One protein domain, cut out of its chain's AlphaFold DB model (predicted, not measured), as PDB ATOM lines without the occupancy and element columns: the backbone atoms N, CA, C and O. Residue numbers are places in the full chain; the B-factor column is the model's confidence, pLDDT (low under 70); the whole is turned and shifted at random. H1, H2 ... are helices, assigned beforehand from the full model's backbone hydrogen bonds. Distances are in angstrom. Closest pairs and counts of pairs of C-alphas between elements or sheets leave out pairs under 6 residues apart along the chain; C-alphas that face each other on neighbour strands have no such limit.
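What this domain is: This is residues 4 to 58 of the 62 residues of an uncharacterized protein of Symploca sp. SIO2G7 (UniProt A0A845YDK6). Three helices make a small cluster, packed at steep angles to one another with their centres in a triangle; the shortest, H1, packs on both H2 and H3, while H2 and H3 come near each other at Asp 23 and Leu 53. The two links lie toward opposite ends of the longest axis, that from H1 to H2 at one end and that from H2 to H3 at the other. The printed part has 55 residues with three named helices, in the order H1, H2, H3, and no named strand; the class is all helix. The whole is compact, with a radius of gyration of the C-alphas of 10.4 A, and elongated in outline, with spans of 29 by 19 by 17 A.

How they stand to each other: H1, residues 4 to 13, touches H2, residues 22 to 36, and the closest C-alphas are those of Ala 13 and Val 27, 6.1 A apart. H1 and H2 run opposite ways at a steep tilt of 52 degrees, with their centres 9.9 A apart. H1 also touches H3, residues 44 to 57, and the closest C-alphas are those of Leu 12 and Thr 54, 6.6 A apart. H1 and H3 run the same way at a steep tilt of 49 degrees, with 10.5 A from centre to centre. H2 and H3 are close but not clearly touching, with the closest C-alphas, those of Asp 23 and Leu 53, at 7.5 A. They run opposite ways at a steep tilt of 62 degrees, and their centres are 12.5 A apart. In the backbones of H1, H2 and H3, every O i to N i+4 pair is within hydrogen-bond range.

Where its parts are: H1 begins at the C-alpha of Glu 4 at (12.113, 13.636, 26.887) and ends at Ala 13, 14.2 A from first to last C-alpha. After 8 residues, a short link, H2 runs from the C-alpha of Trp 22 at (11.352, -2.024, 10.800) to Gln 36; it is the longest helix, with 15 residues and 21.2 A. After 7 residues, again a short link, H3 runs from Val 44 to the C-alpha of Tyr 57 at (18.628, -1.060, 22.414), 20.0 A from first to last C-alpha.

The domain as a whole: The two C-alphas farthest apart are those of Pro 19 and Asn 39, 29.7 A. The first and last printed C-alphas, those of Glu 4 and Arg 58, are 15.4 A apart. The printed part has no cut, and neither of its two links is long. The mean pLDDT of the printed part is 93.7, and no printed residue is under 70.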
ATOM      1  N   GLU A   4      11.628  14.980  26.545       90.50
ATOM      2  CA  GLU A   4      12.113  13.636  26.887       90.50
ATOM      3  C   GLU A   4      11.950  12.631  25.735       90.50
ATOM      4  O   GLU A   4      12.816  11.789  25.497       90.50
ATOM      5  N   GLN A   5      10.842  12.706  24.991       91.31
ATOM      6  CA  GLN A   5      10.614  11.838  23.831       91.31
ATOM      7  C   GLN A   5      11.602  12.149  22.708       91.31
ATOM      8  O   GLN A   5      12.134  11.225  22.093       91.31
ATOM      9  N   ILE A   6      11.867  13.434  22.458       92.25
ATOM     10  CA  ILE A   6      12.846  13.870  21.456       92.25
ATOM     11  C   ILE A   6      14.241  13.369  21.842       92.25
ATOM     12  O   ILE A   6      14.954  12.820  21.003       92.25
ATOM     13  N   GLU A   7      14.610  13.468  23.120       92.69
ATOM     14  CA  GLU A   7      15.881  12.945  23.618       92.69
ATOM     15  C   GLU A   7      16.002  11.427  23.403       92.69
ATOM     16  O   GLU A   7      17.002  10.957  22.853       92.69
ATOM     17  N   LYS A   8      14.966  10.652  23.754       92.62
ATOM     18  CA  LYS A   8      14.929   9.200  23.505       92.62
ATOM     19  C   LYS A   8      15.071   8.871  22.019       92.62
ATOM     20  O   LYS A   8      15.841   7.979  21.666       92.62
ATOM     21  N   ILE A   9      14.359   9.587  21.144       93.94
ATOM     22  CA  ILE A   9      14.439   9.404  19.687       93.94
ATOM     23  C   ILE A   9      15.857   9.693  19.186       93.94
ATOM     24  O   ILE A   9      16.389   8.914  18.397       93.94
ATOM     25  N   ASN A  10      16.495  10.759  19.674       93.88
ATOM     26  CA  ASN A  10      17.863  11.113  19.297       93.88
ATOM     27  C   ASN A  10      18.878  10.054  19.731       93.88
ATOM     28  O   ASN A  10      19.719   9.657  18.922       93.88
ATOM     29  N   LYS A  11      18.764   9.538  20.961       94.12
ATOM     30  CA  LYS A  11      19.602   8.430  21.439       94.12
ATOM     31  C   LYS A  11      19.385   7.168  20.604       94.12
ATOM     32  O   LYS A  11      20.347   6.565  20.139       94.12
ATOM     33  N   LEU A  12      18.126   6.812  20.339       94.81
ATOM     34  CA  LEU A  12      17.780   5.679  19.480       94.81
ATOM     35  C   LEU A  12      18.327   5.836  18.062       94.81
ATOM     36  O   LEU A  12      18.791   4.860  17.484       94.81
ATOM     37  N   ALA A  13      18.304   7.039  17.493       94.25
ATOM     38  CA  ALA A  13      18.823   7.286  16.152       94.25
ATOM     39  C   ALA A  13      20.343   7.085  16.040       94.25
ATOM     40  O   ALA A  13      20.834   6.866  14.933       94.25
ATOM     41  N   GLY A  14      21.073   7.137  17.159       93.12
ATOM     42  CA  GLY A  14      22.494   6.790  17.235       93.12
ATOM     43  C   GLY A  14      22.774   5.284  17.312       93.12
ATOM     44  O   GLY A  14      23.915   4.869  17.124       93.12
ATOM     45  N   CYS A  15      21.761   4.448  17.561       94.94
ATOM     46  CA  CYS A  15      21.939   3.003  17.678       94.94
ATOM     47  C   CYS A  15      22.208   2.332  16.322       94.94
ATOM     48  O   CYS A  15      21.698   2.724  15.268       94.94
ATOM     49  N   THR A  16      22.941   1.222  16.361       94.94
ATOM     50  CA  THR A  16      23.142   0.352  15.200       94.94
ATOM     51  C   THR A  16      21.965  -0.614  15.060       94.94
ATOM     52  O   THR A  16      21.773  -1.540  15.855       94.94
ATOM     53  N   PHE A  17      21.174  -0.416  14.005       95.12
ATOM     54  CA  PHE A  17      20.046  -1.280  13.651       95.12
ATOM     55  C   PHE A  17      20.417  -2.302  12.574       95.12
ATOM     56  O   PHE A  17      21.234  -2.030  11.692       95.12
ATOM     57  N   LYS A  18      19.729  -3.453  12.571       93.31
ATOM     58  CA  LYS A  18      19.818  -4.424  11.470       93.31
ATOM     59  C   LYS A  18      19.425  -3.748  10.137       93.31
ATOM     60  O   LYS A  18      18.403  -3.054  10.098       93.31
ATOM     61  N   PRO A  19      20.180  -3.947   9.040       93.06
ATOM     62  CA  PRO A  19      19.833  -3.393   7.734       93.06
ATOM     63  C   PRO A  19      18.406  -3.769   7.314       93.06
ATOM     64  O   PRO A  19      17.988  -4.914   7.468       93.06
ATOM     65  N   GLY A  20      17.641  -2.788   6.828       92.19
ATOM     66  CA  GLY A  20      16.256  -2.988   6.388       92.19
ATOM     67  C   GLY A  20      15.248  -3.317   7.500       92.19
ATOM     68  O   GLY A  20      14.097  -3.624   7.185       92.19
ATOM     69  N   SER A  21      15.636  -3.255   8.780       95.44
ATOM     70  CA  SER A  21      14.711  -3.526   9.881       95.44
ATOM     71  C   SER A  21      13.595  -2.488   9.961       95.44
ATOM     72  O   SER A  21      13.753  -1.324   9.575       95.44
ATOM     73  N   TRP A  22      12.453  -2.924  10.490       96.38
ATOM     74  CA  TRP A  22      11.352  -2.024  10.800       96.38
ATOM     75  C   TRP A  22      11.782  -0.961  11.822       96.38
ATOM     76  O   TRP A  22      11.554   0.219  11.579       96.38
ATOM     77  N   ASP A  23      12.515  -1.358  12.868       95.38
ATOM     78  CA  ASP A  23      13.047  -0.473  13.912       95.38
ATOM     79  C   ASP A  23      13.830   0.711  13.319       95.38
ATOM     80  O   ASP A  23      13.590   1.860  13.684       95.38
ATOM     81  N   LYS A  24      14.705   0.447  12.333       95.50
ATOM     82  CA  LYS A  24      15.488   1.486  11.649       95.50
ATOM     83  C   LYS A  24      14.590   2.490  10.932       95.50
ATOM     84  O   LYS A  24      14.802   3.695  11.037       95.50
ATOM     85  N   ARG A  25      13.604   1.996  10.173       96.62
ATOM     86  CA  ARG A  25      12.667   2.853   9.427       96.62
ATOM     87  C   ARG A  25      11.808   3.684  10.376       96.62
ATOM     88  O   ARG A  25      11.619   4.870  10.134       96.62
ATOM     89  N   PHE A  26      11.337   3.069  11.456       96.38
ATOM     90  CA  PHE A  26      10.511   3.718  12.466       96.38
ATOM     91  C   PHE A  26      11.262   4.849  13.177       96.38
ATOM     92  O   PHE A  26      10.797   5.986  13.169       96.38
ATOM     93  N   VAL A  27      12.453   4.570  13.721       95.44
ATOM     94  CA  VAL A  27      13.264   5.576  14.428       95.44
ATOM     95  C   VAL A  27      13.674   6.709  13.491       95.44
ATOM     96  O   VAL A  27      13.586   7.872  13.873       95.44
ATOM     97  N   ARG A  28      14.050   6.399  12.243       95.31
ATOM     98  CA  ARG A  28      14.365   7.423  11.239       95.31
ATOM     99  C   ARG A  28      13.172   8.337  10.954       95.31
ATOM    100  O   ARG A  28      13.333   9.550  10.972       95.31
ATOM    101  N   SER A  29      11.985   7.768  10.749       95.00
ATOM    102  CA  SER A  29      10.767   8.550  10.509       95.00
ATOM    103  C   SER A  29      10.410   9.451  11.697       95.00
ATOM    104  O   SER A  29       9.992  10.596  11.509       95.00
ATOM    105  N   LEU A  30      10.602   8.963  12.927       94.38
ATOM    106  CA  LEU A  30      10.393   9.765  14.132       94.38
ATOM    107  C   LEU A  30      11.425  10.883  14.276       94.38
ATOM    108  O   LEU A  30      11.048  11.989  14.651       94.38
ATOM    109  N   LYS A  31      12.691  10.621  13.944       94.75
ATOM    110  CA  LYS A  31      13.742  11.641  13.949       94.75
ATOM    111  C   LYS A  31      13.441  12.758  12.952       94.75
ATOM    112  O   LYS A  31      13.397  13.918  13.347       94.75
ATOM    113  N   GLU A  32      13.117  12.404  11.711       94.38
ATOM    114  CA  GLU A  32      12.689  13.369  10.688       94.38
ATOM    115  C   GLU A  32      11.472  14.184  11.175       94.38
ATOM    116  O   GLU A  32      11.444  15.407  11.051       94.38
ATOM    117  N   SER A  33      10.501  13.530  11.829       92.25
ATOM    118  CA  SER A  33       9.335  14.213  12.409       92.25
ATOM    119  C   SER A  33       9.703  15.170  13.549       92.25
ATOM    120  O   SER A  33       9.075  16.222  13.666       92.25
ATOM    121  N   SER A  34      10.686  14.824  14.388       92.12
ATOM    122  CA  SER A  34      11.151  15.685  15.484       92.12
ATOM    123  C   SER A  34      11.925  16.909  14.995       92.12
ATOM    124  O   SER A  34      11.832  17.964  15.614       92.12
ATOM    125  N   GLU A  35      12.633  16.792  13.868       90.38
ATOM    126  CA  GLU A  35      13.384  17.891  13.249       90.38
ATOM    127  C   GLU A  35      12.455  18.853  12.491       90.38
ATOM    128  O   GLU A  35      12.609  20.067  12.591       90.38
ATOM    129  N   GLN A  36      11.462  18.328  11.763       92.75
ATOM    130  CA  GLN A  36      10.554  19.140  10.940       92.75
ATOM    131  C   GLN A  36       9.340  19.670  11.710       92.75
ATOM    132  O   GLN A  36       8.856  20.768  11.446       92.75
ATOM    133  N   THR A  37       8.809  18.877  12.643       89.50
ATOM    134  CA  THR A  37       7.552  19.162  13.352       89.50
ATOM    135  C   THR A  37       7.657  18.821  14.845       89.50
ATOM    136  O   THR A  37       6.948  17.936  15.328       89.50
ATOM    137  N   PRO A  38       8.501  19.520  15.625       84.06
ATOM    138  CA  PRO A  38       8.732  19.202  17.041       84.06
ATOM    139  C   PRO A  38       7.459  19.284  17.906       84.06
ATOM    140  O   PRO A  38       7.286  18.522  18.864       84.06
ATOM    141  N   ASN A  39       6.511  20.146  17.526       85.56
ATOM    142  CA  ASN A  39       5.231  20.308  18.221       85.56
ATOM    143  C   ASN A  39       4.234  19.173  17.941       85.56
ATOM    144  O   ASN A  39       3.230  19.062  18.637       85.56
ATOM    145  N   LYS A  40       4.502  18.295  16.965       89.19
ATOM    146  CA  LYS A  40       3.622  17.167  16.650       89.19
ATOM    147  C   LYS A  40       3.596  16.181  17.809       89.19
ATOM    148  O   LYS A  40       4.644  15.724  18.262       89.19
ATOM    149  N   GLU A  41       2.419  15.842  18.308       91.62
ATOM    150  CA  GLU A  41       2.279  14.836  19.361       91.62
ATOM    151  C   GLU A  41       2.464  13.422  18.804       91.62
ATOM    152  O   GLU A  41       2.084  13.115  17.670       91.62
ATOM    153  N   LEU A  42       3.083  12.552  19.604       90.12
ATOM    154  CA  LEU A  42       3.164  11.132  19.290       90.12
ATOM    155  C   LEU A  42       1.878  10.453  19.738       90.12
ATOM    156  O   LEU A  42       1.389  10.692  20.840       90.12
ATOM    157  N   SER A  43       1.365   9.546  18.913       94.19
ATOM    158  CA  SER A  43       0.282   8.663  19.339       94.19
ATOM    159  C   SER A  43       0.747   7.727  20.459       94.19
ATOM    160  O   SER A  43       1.921   7.354  20.522       94.19
ATOM    161  N   VAL A  44      -0.191   7.255  21.285       94.19
ATOM    162  CA  VAL A  44       0.083   6.317  22.392       94.19
ATOM    163  C   VAL A  44       0.884   5.096  21.922       94.19
ATOM    164  O   VAL A  44       1.894   4.738  22.520       94.19
ATOM    165  N   LYS A  45       0.518   4.519  20.770       94.12
ATOM    166  CA  LYS A  45       1.236   3.378  20.178       94.12
ATOM    167  C   LYS A  45       2.678   3.714  19.797       94.12
ATOM    168  O   LYS A  45       3.557   2.870  19.931       94.12
ATOM    169  N   GLN A  46       2.934   4.921  19.289       94.38
ATOM    170  CA  GLN A  46       4.296   5.347  18.955       94.38
ATOM    171  C   GLN A  46       5.143   5.505  20.216       94.38
ATOM    172  O   GLN A  46       6.293   5.079  20.205       94.38
ATOM    173  N   ILE A  47       4.566   6.049  21.291       94.62
ATOM    174  CA  ILE A  47       5.231   6.183  22.593       94.62
ATOM    175  C   ILE A  47       5.624   4.800  23.124       94.62
ATOM    176  O   ILE A  47       6.800   4.561  23.387       94.62
ATOM    177  N   GLU A  48       4.681   3.853  23.161       96.00
ATOM    178  CA  GLU A  48       4.954   2.474  23.590       96.00
ATOM    179  C   GLU A  48       6.070   1.813  22.770       96.00
ATOM    180  O   GLU A  48       6.909   1.087  23.308       96.00
ATOM    181  N   TRP A  49       6.097   2.046  21.454       95.94
ATOM    182  CA  TRP A  49       7.156   1.525  20.593       95.94
ATOM    183  C   TRP A  49       8.507   2.174  20.867       95.94
ATOM    184  O   TRP A  49       9.507   1.458  20.919       95.94
ATOM    185  N   VAL A  50       8.555   3.492  21.070       95.31
ATOM    186  CA  VAL A  50       9.784   4.194  21.460       95.31
ATOM    187  C   VAL A  50      10.322   3.618  22.767       95.31
ATOM    188  O   VAL A  50      11.507   3.298  22.833       95.31
ATOM    189  N   ASP A  51       9.475   3.395  23.769       95.12
ATOM    190  CA  ASP A  51       9.901   2.825  25.050       95.12
ATOM    191  C   ASP A  51      10.386   1.375  24.908       95.12
ATOM    192  O   ASP A  51      11.455   1.019  25.414       95.12
ATOM    193  N   LYS A  52       9.675   0.542  24.132       95.69
ATOM    194  CA  LYS A  52      10.109  -0.831  23.818       95.69
ATOM    195  C   LYS A  52      11.461  -0.859  23.111       95.69
ATOM    196  O   LYS A  52      12.322  -1.666  23.465       95.69
ATOM    197  N   LEU A  53      11.662   0.005  22.116       95.75
ATOM    198  CA  LEU A  53      12.929   0.096  21.389       95.75
ATOM    199  C   LEU A  53      14.041   0.638  22.284       95.75
ATOM    200  O   LEU A  53      15.143   0.096  22.258       95.75
ATOM    201  N   THR A  54      13.747   1.629  23.125       95.31
ATOM    202  CA  THR A  54      14.692   2.165  24.116       95.31
ATOM    203  C   THR A  54      15.174   1.047  25.032       95.31
ATOM    204  O   THR A  54      16.376   0.849  25.177       95.31
ATOM    205  N   TYR A  55      14.265   0.224  25.561       95.12
ATOM    206  CA  TYR A  55      14.643  -0.931  26.373       95.12
ATOM    207  C   TYR A  55      15.423  -1.990  25.578       95.12
ATOM    208  O   TYR A  55      16.419  -2.525  26.072       95.12
ATOM    209  N   LYS A  56      15.008  -2.296  24.343       95.19
ATOM    210  CA  LYS A  56      15.668  -3.281  23.469       95.19
ATOM    211  C   LYS A  56      17.110  -2.888  23.133       95.19
ATOM    212  O   LYS A  56      17.999  -3.734  23.180       95.19
ATOM    213  N   TYR A  57      17.338  -1.614  22.824       95.69
ATOM    214  CA  TYR A  57      18.628  -1.060  22.414       95.69
ATOM    215  C   TYR A  57      19.402  -0.393  23.560       95.69
ATOM    216  O   TYR A  57      20.467   0.160  23.316       95.69
ATOM    217  N   ARG A  58      18.941  -0.507  24.816       95.06
ATOM    218  CA  ARG A  58      19.525   0.154  26.003       95.06
ATOM    219  C   ARG A  58      21.025  -0.054  26.212       95.06
ATOM    220  O   ARG A  58      21.654   0.750  26.872       95.06
TER     221      ARG A  58